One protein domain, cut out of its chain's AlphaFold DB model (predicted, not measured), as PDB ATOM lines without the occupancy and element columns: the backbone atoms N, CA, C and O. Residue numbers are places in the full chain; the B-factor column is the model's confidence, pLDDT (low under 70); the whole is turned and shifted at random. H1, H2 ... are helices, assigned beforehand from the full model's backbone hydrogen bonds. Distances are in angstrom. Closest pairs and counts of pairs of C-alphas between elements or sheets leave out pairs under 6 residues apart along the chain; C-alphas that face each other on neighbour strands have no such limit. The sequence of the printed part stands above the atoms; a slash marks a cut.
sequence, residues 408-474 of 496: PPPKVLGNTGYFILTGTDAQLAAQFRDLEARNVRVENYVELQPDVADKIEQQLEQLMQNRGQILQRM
ATOM      1  N   PRO A 408     -50.430  14.404   0.450       72.88
ATOM      2  CA  PRO A 408     -49.796  14.257   1.750       72.88
ATOM      3  C   PRO A 408     -48.310  13.905   1.556       72.88
ATOM      4  O   PRO A 408     -47.982  13.052   0.725       72.88
ATOM      5  N   PRO A 409     -47.394  14.563   2.288       77.25
ATOM      6  CA  PRO A 409     -45.968  14.313   2.141       77.25
ATOM      7  C   PRO A 409     -45.638  12.863   2.537       77.25
ATOM      8  O   PRO A 409     -46.202  12.362   3.515       77.25
ATOM      9  N   PRO A 410     -44.702  12.194   1.835       77.44
ATOM     10  CA  PRO A 410     -44.269  10.840   2.166       77.44
ATOM     11  C   PRO A 410     -43.847  10.716   3.630       77.44
ATOM     12  O   PRO A 410     -43.000  11.479   4.113       77.44
ATOM     13  N   LYS A 411     -44.416   9.740   4.344       79.69
ATOM     14  CA  LYS A 411     -44.046   9.467   5.735       79.69
ATOM     15  C   LYS A 411     -42.768   8.632   5.746       79.69
ATOM     16  O   LYS A 411     -42.747   7.478   5.321       79.69
ATOM     17  N   VAL A 412     -41.687   9.210   6.261       78.56
ATOM     18  CA  VAL A 412     -40.412   8.497   6.414       78.56
ATOM     19  C   VAL A 412     -40.354   7.820   7.776       78.56
ATOM     20  O   VAL A 412     -40.457   8.481   8.812       78.56
ATOM     21  N   LEU A 413     -40.156   6.500   7.786       72.44
ATOM     22  CA  LEU A 413     -40.034   5.712   9.011       72.44
ATOM     23  C   LEU A 413     -38.621   5.829   9.602       72.44
ATOM     24  O   LEU A 413     -37.795   4.915   9.537       72.44
ATOM     25  N   GLY A 414     -38.332   6.973  10.216       68.94
ATOM     26  CA  GLY A 414     -37.044   7.225  10.865       68.94
ATOM     27  C   GLY A 414     -35.845   7.105   9.910       68.94
ATOM     28  O   GLY A 414     -35.962   7.323   8.711       68.94
ATOM     29  N   ASN A 415     -34.674   6.735  10.436       76.88
ATOM     30  CA  ASN A 415     -33.437   6.595   9.647       76.88
ATOM     31  C   ASN A 415     -33.262   5.190   9.043       76.88
ATOM     32  O   ASN A 415     -32.140   4.759   8.791       76.88
ATOM     33  N   THR A 416     -34.348   4.436   8.889       77.56
ATOM     34  CA  THR A 416     -34.272   3.020   8.505       77.56
ATOM     35  C   THR A 416     -34.155   2.805   6.997       77.56
ATOM     36  O   THR A 416     -33.900   1.686   6.569       77.56
ATOM     37  N   GLY A 417     -34.323   3.866   6.199       81.06
ATOM     38  CA  GLY A 417     -34.359   3.783   4.737       81.06
ATOM     39  C   GLY A 417     -35.703   3.311   4.176       81.06
ATOM     40  O   GLY A 417     -35.845   3.240   2.961       81.06
ATOM     41  N   TYR A 418     -36.693   3.029   5.031       83.06
ATOM     42  CA  TYR A 418     -38.044   2.673   4.602       83.06
ATOM     43  C   TYR A 418     -38.949   3.908   4.519       83.06
ATOM     44  O   TYR A 418     -38.977   4.757   5.418       83.06
ATOM     45  N   PHE A 419     -39.728   3.968   3.442       84.44
ATOM     46  CA  PHE A 419     -40.717   5.006   3.172       84.44
ATOM     47  C   PHE A 419     -42.103   4.362   3.171       84.44
ATOM     48  O   PHE A 419     -42.296   3.339   2.519       84.44
ATOM     49  N   ILE A 420     -43.058   4.948   3.894       85.94
ATOM     50  CA  ILE A 420     -44.473   4.622   3.712       85.94
ATOM     51  C   ILE A 420     -45.046   5.681   2.779       85.94
ATOM     52  O   ILE A 420     -45.107   6.869   3.117       85.94
ATOM     53  N   LEU A 421     -45.455   5.230   1.601       89.06
ATOM     54  CA  LEU A 421     -46.183   6.036   0.636       89.06
ATOM     55  C   LEU A 421     -47.674   5.758   0.826       89.06
ATOM     56  O   LEU A 421     -48.101   4.606   0.821       89.06
ATOM     57  N   THR A 422     -48.453   6.813   1.041       86.25
ATOM     58  CA  THR A 422     -49.912   6.743   1.189       86.25
ATOM     59  C   THR A 422     -50.544   7.714   0.208       86.25
ATOM     60  O   THR A 422     -50.128   8.874   0.157       86.25
ATOM     61  N   GLY A 423     -51.557   7.271  -0.530       88.12
ATOM     62  CA  GLY A 423     -52.289   8.119  -1.463       88.12
ATOM     63  C   GLY A 423     -53.081   7.312  -2.486       88.12
ATOM     64  O   GLY A 423     -53.095   6.085  -2.445       88.12
ATOM     65  N   THR A 424     -53.739   8.019  -3.399       89.69
ATOM     66  CA  THR A 424     -54.299   7.428  -4.625       89.69
ATOM     67  C   THR A 424     -53.182   7.036  -5.594       89.69
ATOM     68  O   THR A 424     -52.072   7.558  -5.499       89.69
ATOM     69  N   ASP A 425     -53.464   6.184  -6.580       90.19
ATOM     70  CA  ASP A 425     -52.461   5.739  -7.564       90.19
ATOM     71  C   ASP A 425     -51.763   6.908  -8.278       90.19
ATOM     72  O   ASP A 425     -50.550   6.889  -8.486       90.19
ATOM     73  N   ALA A 426     -52.503   7.982  -8.576       90.75
ATOM     74  CA  ALA A 426     -51.944   9.200  -9.157       90.75
ATOM     75  C   ALA A 426     -50.959   9.909  -8.206       90.75
ATOM     76  O   ALA A 426     -49.916  10.403  -8.644       90.75
ATOM     77  N   GLN A 427     -51.269   9.937  -6.905       91.44
ATOM     78  CA  GLN A 427     -50.388  10.490  -5.875       91.44
ATOM     79  C   GLN A 427     -49.155   9.607  -5.667       91.44
ATOM     80  O   GLN A 427     -48.047  10.132  -5.589       91.44
ATOM     81  N   LEU A 428     -49.315   8.281  -5.644       90.19
ATOM     82  CA  LEU A 428     -48.205   7.337  -5.524       90.19
ATOM     83  C   LEU A 428     -47.255   7.450  -6.722       90.19
ATOM     84  O   LEU A 428     -46.047   7.560  -6.536       90.19
ATOM     85  N   ALA A 429     -47.779   7.524  -7.948       91.06
ATOM     86  CA  ALA A 429     -46.972   7.721  -9.151       91.06
ATOM     87  C   ALA A 429     -46.219   9.064  -9.148       91.06
ATOM     88  O   ALA A 429     -45.095   9.151  -9.644       91.06
ATOM     89  N   ALA A 430     -46.813  10.128  -8.598       91.44
ATOM     90  CA  ALA A 430     -46.112  11.393  -8.392       91.44
ATOM     91  C   ALA A 430     -44.986  11.249  -7.352       91.44
ATOM     92  O   ALA A 430     -43.860  11.655  -7.617       91.44
ATOM     93  N   GLN A 431     -45.254  10.587  -6.223       91.38
ATOM     94  CA  GLN A 431     -44.255  10.341  -5.180       91.38
ATOM     95  C   GLN A 431     -43.091   9.468  -5.677       91.38
ATOM     96  O   GLN A 431     -41.941   9.746  -5.344       91.38
ATOM     97  N   PHE A 432     -43.350   8.452  -6.503       91.69
ATOM     98  CA  PHE A 432     -42.292   7.652  -7.124       91.69
ATOM     99  C   PHE A 432     -41.437   8.475  -8.087       91.69
ATOM    100  O   PHE A 432     -40.212   8.385  -8.019       91.69
ATOM    101  N   ARG A 433     -42.051   9.331  -8.915       93.44
ATOM    102  CA  ARG A 433     -41.310  10.263  -9.783       93.44
ATOM    103  C   ARG A 433     -40.447  11.234  -8.980       93.44
ATOM    104  O   ARG A 433     -39.310  11.491  -9.359       93.44
ATOM    105  N   ASP A 434     -40.944  11.727  -7.848       92.25
ATOM    106  CA  ASP A 434     -40.178  12.607  -6.963       92.25
ATOM    107  C   ASP A 434     -38.990  11.891  -6.299       92.25
ATOM    108  O   ASP A 434     -37.931  12.492  -6.101       92.25
ATOM    109  N   LEU A 435     -39.144  10.610  -5.945       91.19
ATOM    110  CA  LEU A 435     -38.052   9.781  -5.428       91.19
ATOM    111  C   LEU A 435     -37.006   9.498  -6.513       91.19
ATOM    112  O   LEU A 435     -35.806   9.633  -6.262       91.19
ATOM    113  N   GLU A 436     -37.450   9.186  -7.727       92.06
ATOM    114  CA  GLU A 436     -36.584   8.953  -8.883       92.06
ATOM    115  C   GLU A 436     -35.801  10.214  -9.271       92.06
ATOM    116  O   GLU A 436     -34.586  10.151  -9.449       92.06
ATOM    117  N   ALA A 437     -36.445  11.386  -9.270       94.56
ATOM    118  CA  ALA A 437     -35.799  12.679  -9.514       94.56
ATOM    119  C   ALA A 437     -34.683  13.001  -8.502       94.56
ATOM    120  O   ALA A 437     -33.814  13.835  -8.758       94.56
ATOM    121  N   ARG A 438     -34.691  12.336  -7.343       89.75
ATOM    122  CA  ARG A 438     -33.667  12.455  -6.296       89.75
ATOM    123  C   ARG A 438     -32.641  11.333  -6.332       89.75
ATOM    124  O   ARG A 438     -31.837  11.227  -5.408       89.75
ATOM    125  N   ASN A 439     -32.659  10.511  -7.376       93.62
ATOM    126  CA  ASN A 439     -31.832   9.320  -7.520       93.62
ATOM    127  C   ASN A 439     -32.043   8.302  -6.384       93.62
ATOM    128  O   ASN A 439     -31.134   7.544  -6.046       93.62
ATOM    129  N   VAL A 440     -33.234   8.272  -5.771       91.69
ATOM    130  CA  VAL A 440     -33.597   7.238  -4.797       91.69
ATOM    131  C   VAL A 440     -34.163   6.054  -5.565       91.69
ATOM    132  O   VAL A 440     -35.303   6.075  -6.026       91.69
ATOM    133  N   ARG A 441     -33.354   5.004  -5.712       91.62
ATOM    134  CA  ARG A 441     -33.780   3.765  -6.361       91.62
ATOM    135  C   ARG A 441     -34.647   2.954  -5.400       91.62
ATOM    136  O   ARG A 441     -34.173   2.515  -4.355       91.62
ATOM    137  N   VAL A 442     -35.911   2.745  -5.758       90.75
ATOM    138  CA  VAL A 442     -36.803   1.842  -5.023       90.75
ATOM    139  C   VAL A 442     -36.547   0.422  -5.517       90.75
ATOM    140  O   VAL A 442     -36.903   0.080  -6.638       90.75
ATOM    141  N   GLU A 443     -35.878  -0.395  -4.703       91.19
ATOM    142  CA  GLU A 443     -35.563  -1.787  -5.067       91.19
ATOM    143  C   GLU A 443     -36.745  -2.728  -4.838       91.19
ATOM    144  O   GLU A 443     -37.012  -3.598  -5.659       91.19
ATOM    145  N   ASN A 444     -37.452  -2.547  -3.722       91.12
ATOM    146  CA  ASN A 444     -38.564  -3.394  -3.314       91.12
ATOM    147  C   ASN A 444     -39.687  -2.527  -2.751       91.12
ATOM    148  O   ASN A 444     -39.436  -1.617  -1.959       91.12
ATOM    149  N   TYR A 445     -40.924  -2.847  -3.119       91.12
ATOM    150  CA  TYR A 445     -42.117  -2.283  -2.501       91.12
ATOM    151  C   TYR A 445     -43.027  -3.412  -2.022       91.12
ATOM    152  O   TYR A 445     -43.041  -4.507  -2.583       91.12
ATOM    153  N   VAL A 446     -43.760  -3.146  -0.945       90.75
ATOM    154  CA  VAL A 446     -44.767  -4.057  -0.403       90.75
ATOM    155  C   VAL A 446     -46.053  -3.267  -0.291       90.75
ATOM    156  O   VAL A 446     -46.109  -2.273   0.430       90.75
ATOM    157  N   GLU A 447     -47.074  -3.707  -1.017       90.69
ATOM    158  CA  GLU A 447     -48.410  -3.151  -0.884       90.69
ATOM    159  C   GLU A 447     -49.021  -3.641   0.430       90.69
ATOM    160  O   GLU A 447     -49.125  -4.843   0.694       90.69
ATOM    161  N   LEU A 448     -49.374  -2.695   1.292       88.75
ATOM    162  CA  LEU A 448     -50.031  -2.983   2.556       88.75
ATOM    163  C   LEU A 448     -51.529  -2.791   2.371       88.75
ATOM    164  O   LEU A 448     -51.972  -1.758   1.875       88.75
ATOM    165  N   GLN A 449     -52.314  -3.766   2.827       90.38
ATOM    166  CA  GLN A 449     -53.754  -3.567   2.953       90.38
ATOM    167  C   GLN A 449     -54.030  -2.378   3.891       90.38
ATOM    168  O   GLN A 449     -53.317  -2.232   4.894       90.38
ATOM    169  N   PRO A 450     -55.061  -1.559   3.620       82.19
ATOM    170  CA  PRO A 450     -55.351  -0.353   4.401       82.19
ATOM    171  C   PRO A 450     -55.497  -0.656   5.902       82.19
ATOM    172  O   PRO A 450     -54.850  -0.018   6.728       82.19
ATOM    173  N   ASP A 451     -56.195  -1.739   6.251       88.56
ATOM    174  CA  ASP A 451     -56.371  -2.186   7.640       88.56
ATOM    175  C   ASP A 451     -55.059  -2.578   8.345       88.56
ATOM    176  O   ASP A 451     -54.971  -2.592   9.578       88.56
ATOM    177  N   VAL A 452     -54.043  -2.985   7.582       88.94
ATOM    178  CA  VAL A 452     -52.733  -3.384   8.110       88.94
ATOM    179  C   VAL A 452     -51.866  -2.151   8.346       88.94
ATOM    180  O   VAL A 452     -51.161  -2.107   9.354       88.94
ATOM    181  N   ALA A 453     -51.949  -1.145   7.472       83.31
ATOM    182  CA  ALA A 453     -51.238   0.117   7.638       83.31
ATOM    183  C   ALA A 453     -51.633   0.808   8.953       83.31
ATOM    184  O   ALA A 453     -50.757   1.122   9.759       83.31
ATOM    185  N   ASP A 454     -52.932   0.908   9.240       86.50
ATOM    186  CA  ASP A 454     -53.438   1.510  10.481       86.50
ATOM    187  C   ASP A 454     -52.946   0.768  11.732       86.50
ATOM    188  O   ASP A 454     -52.540   1.377  12.726       86.50
ATOM    189  N   LYS A 455     -52.913  -0.571  11.684       91.88
ATOM    190  CA  LYS A 455     -52.381  -1.397  12.781       91.88
ATOM    191  C   LYS A 455     -50.887  -1.170  12.990       91.88
ATOM    192  O   LYS A 455     -50.442  -1.127  14.138       91.88
ATOM    193  N   ILE A 456     -50.113  -1.028  11.914       86.94
ATOM    194  CA  ILE A 456     -48.678  -0.729  11.990       86.94
ATOM    195  C   ILE A 456     -48.463   0.660  12.597       86.94
ATOM    196  O   ILE A 456     -47.636   0.801  13.500       86.94
ATOM    197  N   GLU A 457     -49.226   1.668  12.167       84.62
ATOM    198  CA  GLU A 457     -49.157   3.020  12.734       84.62
ATOM    199  C   GLU A 457     -49.507   3.015  14.230       84.62
ATOM    200  O   GLU A 457     -48.767   3.569  15.046       84.62
ATOM    201  N   GLN A 458     -50.561   2.296  14.625       93.56
ATOM    202  CA  GLN A 458     -50.951   2.151  16.027       93.56
ATOM    203  C   GLN A 458     -49.869   1.451  16.865       93.56
ATOM    204  O   GLN A 458     -49.569   1.876  17.985       93.56
ATOM    205  N   GLN A 459     -49.261   0.386  16.338       92.75
ATOM    206  CA  GLN A 459     -48.162  -0.313  17.008       92.75
ATOM    207  C   GLN A 459     -46.929   0.582  17.159       92.75
ATOM    208  O   GLN A 459     -46.270   0.552  18.203       92.75
ATOM    209  N   LEU A 460     -46.624   1.395  16.147       88.19
ATOM    210  CA  LEU A 460     -45.510   2.334  16.182       88.19
ATOM    211  C   LEU A 460     -45.726   3.416  17.248       88.19
ATOM    212  O   LEU A 460     -44.828   3.667  18.056       88.19
ATOM    213  N   GLU A 461     -46.929   3.984  17.320       92.00
ATOM    214  CA  GLU A 461     -47.312   4.962  18.342       92.00
ATOM    215  C   GLU A 461     -47.211   4.358  19.754       92.00
ATOM    216  O   GLU A 461     -46.597   4.933  20.660       92.00
ATOM    217  N   GLN A 462     -47.701   3.128  19.943       97.12
ATOM    218  CA  GLN A 462     -47.583   2.417  21.217       97.12
ATOM    219  C   GLN A 462     -46.116   2.185  21.619       97.12
ATOM    220  O   GLN A 462     -45.749   2.335  22.791       97.12
ATOM    221  N   LEU A 463     -45.246   1.830  20.668       95.12
ATOM    222  CA  LEU A 463     -43.811   1.673  20.913       95.12
ATOM    223  C   LEU A 463     -43.149   2.999  21.296       95.12
ATOM    224  O   LEU A 463     -42.314   3.020  22.209       95.12
ATOM    225  N   MET A 464     -43.535   4.108  20.664       92.44
ATOM    226  CA  MET A 464     -43.047   5.443  21.013       92.44
ATOM    227  C   MET A 464     -43.443   5.840  22.438       92.44
ATOM    228  O   MET A 464     -42.585   6.280  23.214       92.44
ATOM    229  N   GLN A 465     -44.693   5.594  22.833       97.44
ATOM    230  CA  GLN A 465     -45.164   5.829  24.199       97.44
ATOM    231  C   GLN A 465     -44.412   4.961  25.217       97.44
ATOM    232  O   GLN A 465     -43.921   5.467  26.233       97.44
ATOM    233  N   ASN A 466     -44.235   3.669  24.925       97.69
ATOM    234  CA  ASN A 466     -43.472   2.748  25.769       97.69
ATOM    235  C   ASN A 466     -42.020   3.209  25.949       97.69
ATOM    236  O   ASN A 466     -41.497   3.212  27.068       97.69
ATOM    237  N   ARG A 467     -41.369   3.658  24.870       96.94
ATOM    238  CA  ARG A 467     -40.020   4.234  24.920       96.94
ATOM    239  C   ARG A 467     -39.979   5.468  25.821       96.94
ATOM    240  O   ARG A 467     -39.084   5.567  26.664       96.94
ATOM    241  N   GLY A 468     -40.950   6.372  25.693       96.88
ATOM    242  CA  GLY A 468     -41.082   7.553  26.548       96.88
ATOM    243  C   GLY A 468     -41.174   7.195  28.034       96.88
ATOM    244  O   GLY A 468     -40.414   7.724  28.850       96.88
ATOM    245  N   GLN A 469     -42.021   6.224  28.384       98.19
ATOM    246  CA  GLN A 469     -42.169   5.746  29.762       98.19
ATOM    247  C   GLN A 469     -40.881   5.125  30.317       98.19
ATOM    248  O   GLN A 469     -40.521   5.369  31.471       98.19
ATOM    249  N   ILE A 470     -40.161   4.330  29.517       98.12
ATOM    250  CA  ILE A 470     -38.886   3.723  29.933       98.12
ATOM    251  C   ILE A 470     -37.850   4.811  30.227       98.12
ATOM    252  O   ILE A 470     -37.212   4.778  31.282       98.12
ATOM    253  N   LEU A 471     -37.714   5.796  29.336       97.69
ATOM    254  CA  LEU A 471     -36.779   6.908  29.515       97.69
ATOM    255  C   LEU A 471     -37.137   7.771  30.731       97.69
ATOM    256  O   LEU A 471     -36.239   8.226  31.442       97.69
ATOM    257  N   GLN A 472     -38.426   7.972  31.004       98.12
ATOM    258  CA  GLN A 472     -38.870   8.662  32.214       98.12
ATOM    259  C   GLN A 472     -38.483   7.877  33.473       98.12
ATOM    260  O   GLN A 472     -37.800   8.412  34.341       98.12
ATOM    261  N   ARG A 473     -38.780   6.572  33.526       98.00
ATOM    262  CA  ARG A 473     -38.392   5.707  34.655       98.00
ATOM    263  C   ARG A 473     -36.879   5.664  34.871       98.00
ATOM    264  O   ARG A 473     -36.431   5.524  36.007       98.00
ATOM    265  N   MET A 474     -36.083   5.738  33.805       97.06
ATOM    266  CA  MET A 474     -34.625   5.833  33.912       97.06
ATOM    267  C   MET A 474     -34.185   7.154  34.543       97.06
ATOM    268  O   MET A 474     -33.356   7.122  35.452       97.06
TER     269      MET A 474
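This is residues 408 to 474 of the 496 residues of an uncharacterized protein of Drosophila navojoa (UniProt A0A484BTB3). A short helix, H1, and a long one, H2, lie apart, with a small loop of residues 411 to 420 between them; the last part of H2, residues 461 to 474, sticks out as an arm. The printed part has 67 residues, with two named helices in the order H1, H2 and no named strand, and its class is all helix. It is loose, with a radius of gyration of the C-alphas of 14.9 A, and elongated, spanning 45 by 27 by 21 A.

Residues 411 to 412 pair with residues 419 to 420, antiparallel. H1, residues 425 to 436, and H2, residues 450 to 474, are apart. Every O i to N i+4 pair is within hydrogen-bond range in H1, and 20 of 21 in H2.

H1 begins at C-alpha 425 (-52.461, 5.739, -7.564) and is 16.3 A long. H2 is 36.6 A long and ends at C-alpha 474 (-34.625, 5.833, 33.912).

The C-alphas of Ala 426 and Met 474, the two farthest apart, are 46.5 A apart. The link from H1 to H2, 13 residues, is long. The printed part has no cut. Residue 414 alone has a pLDDT under 70.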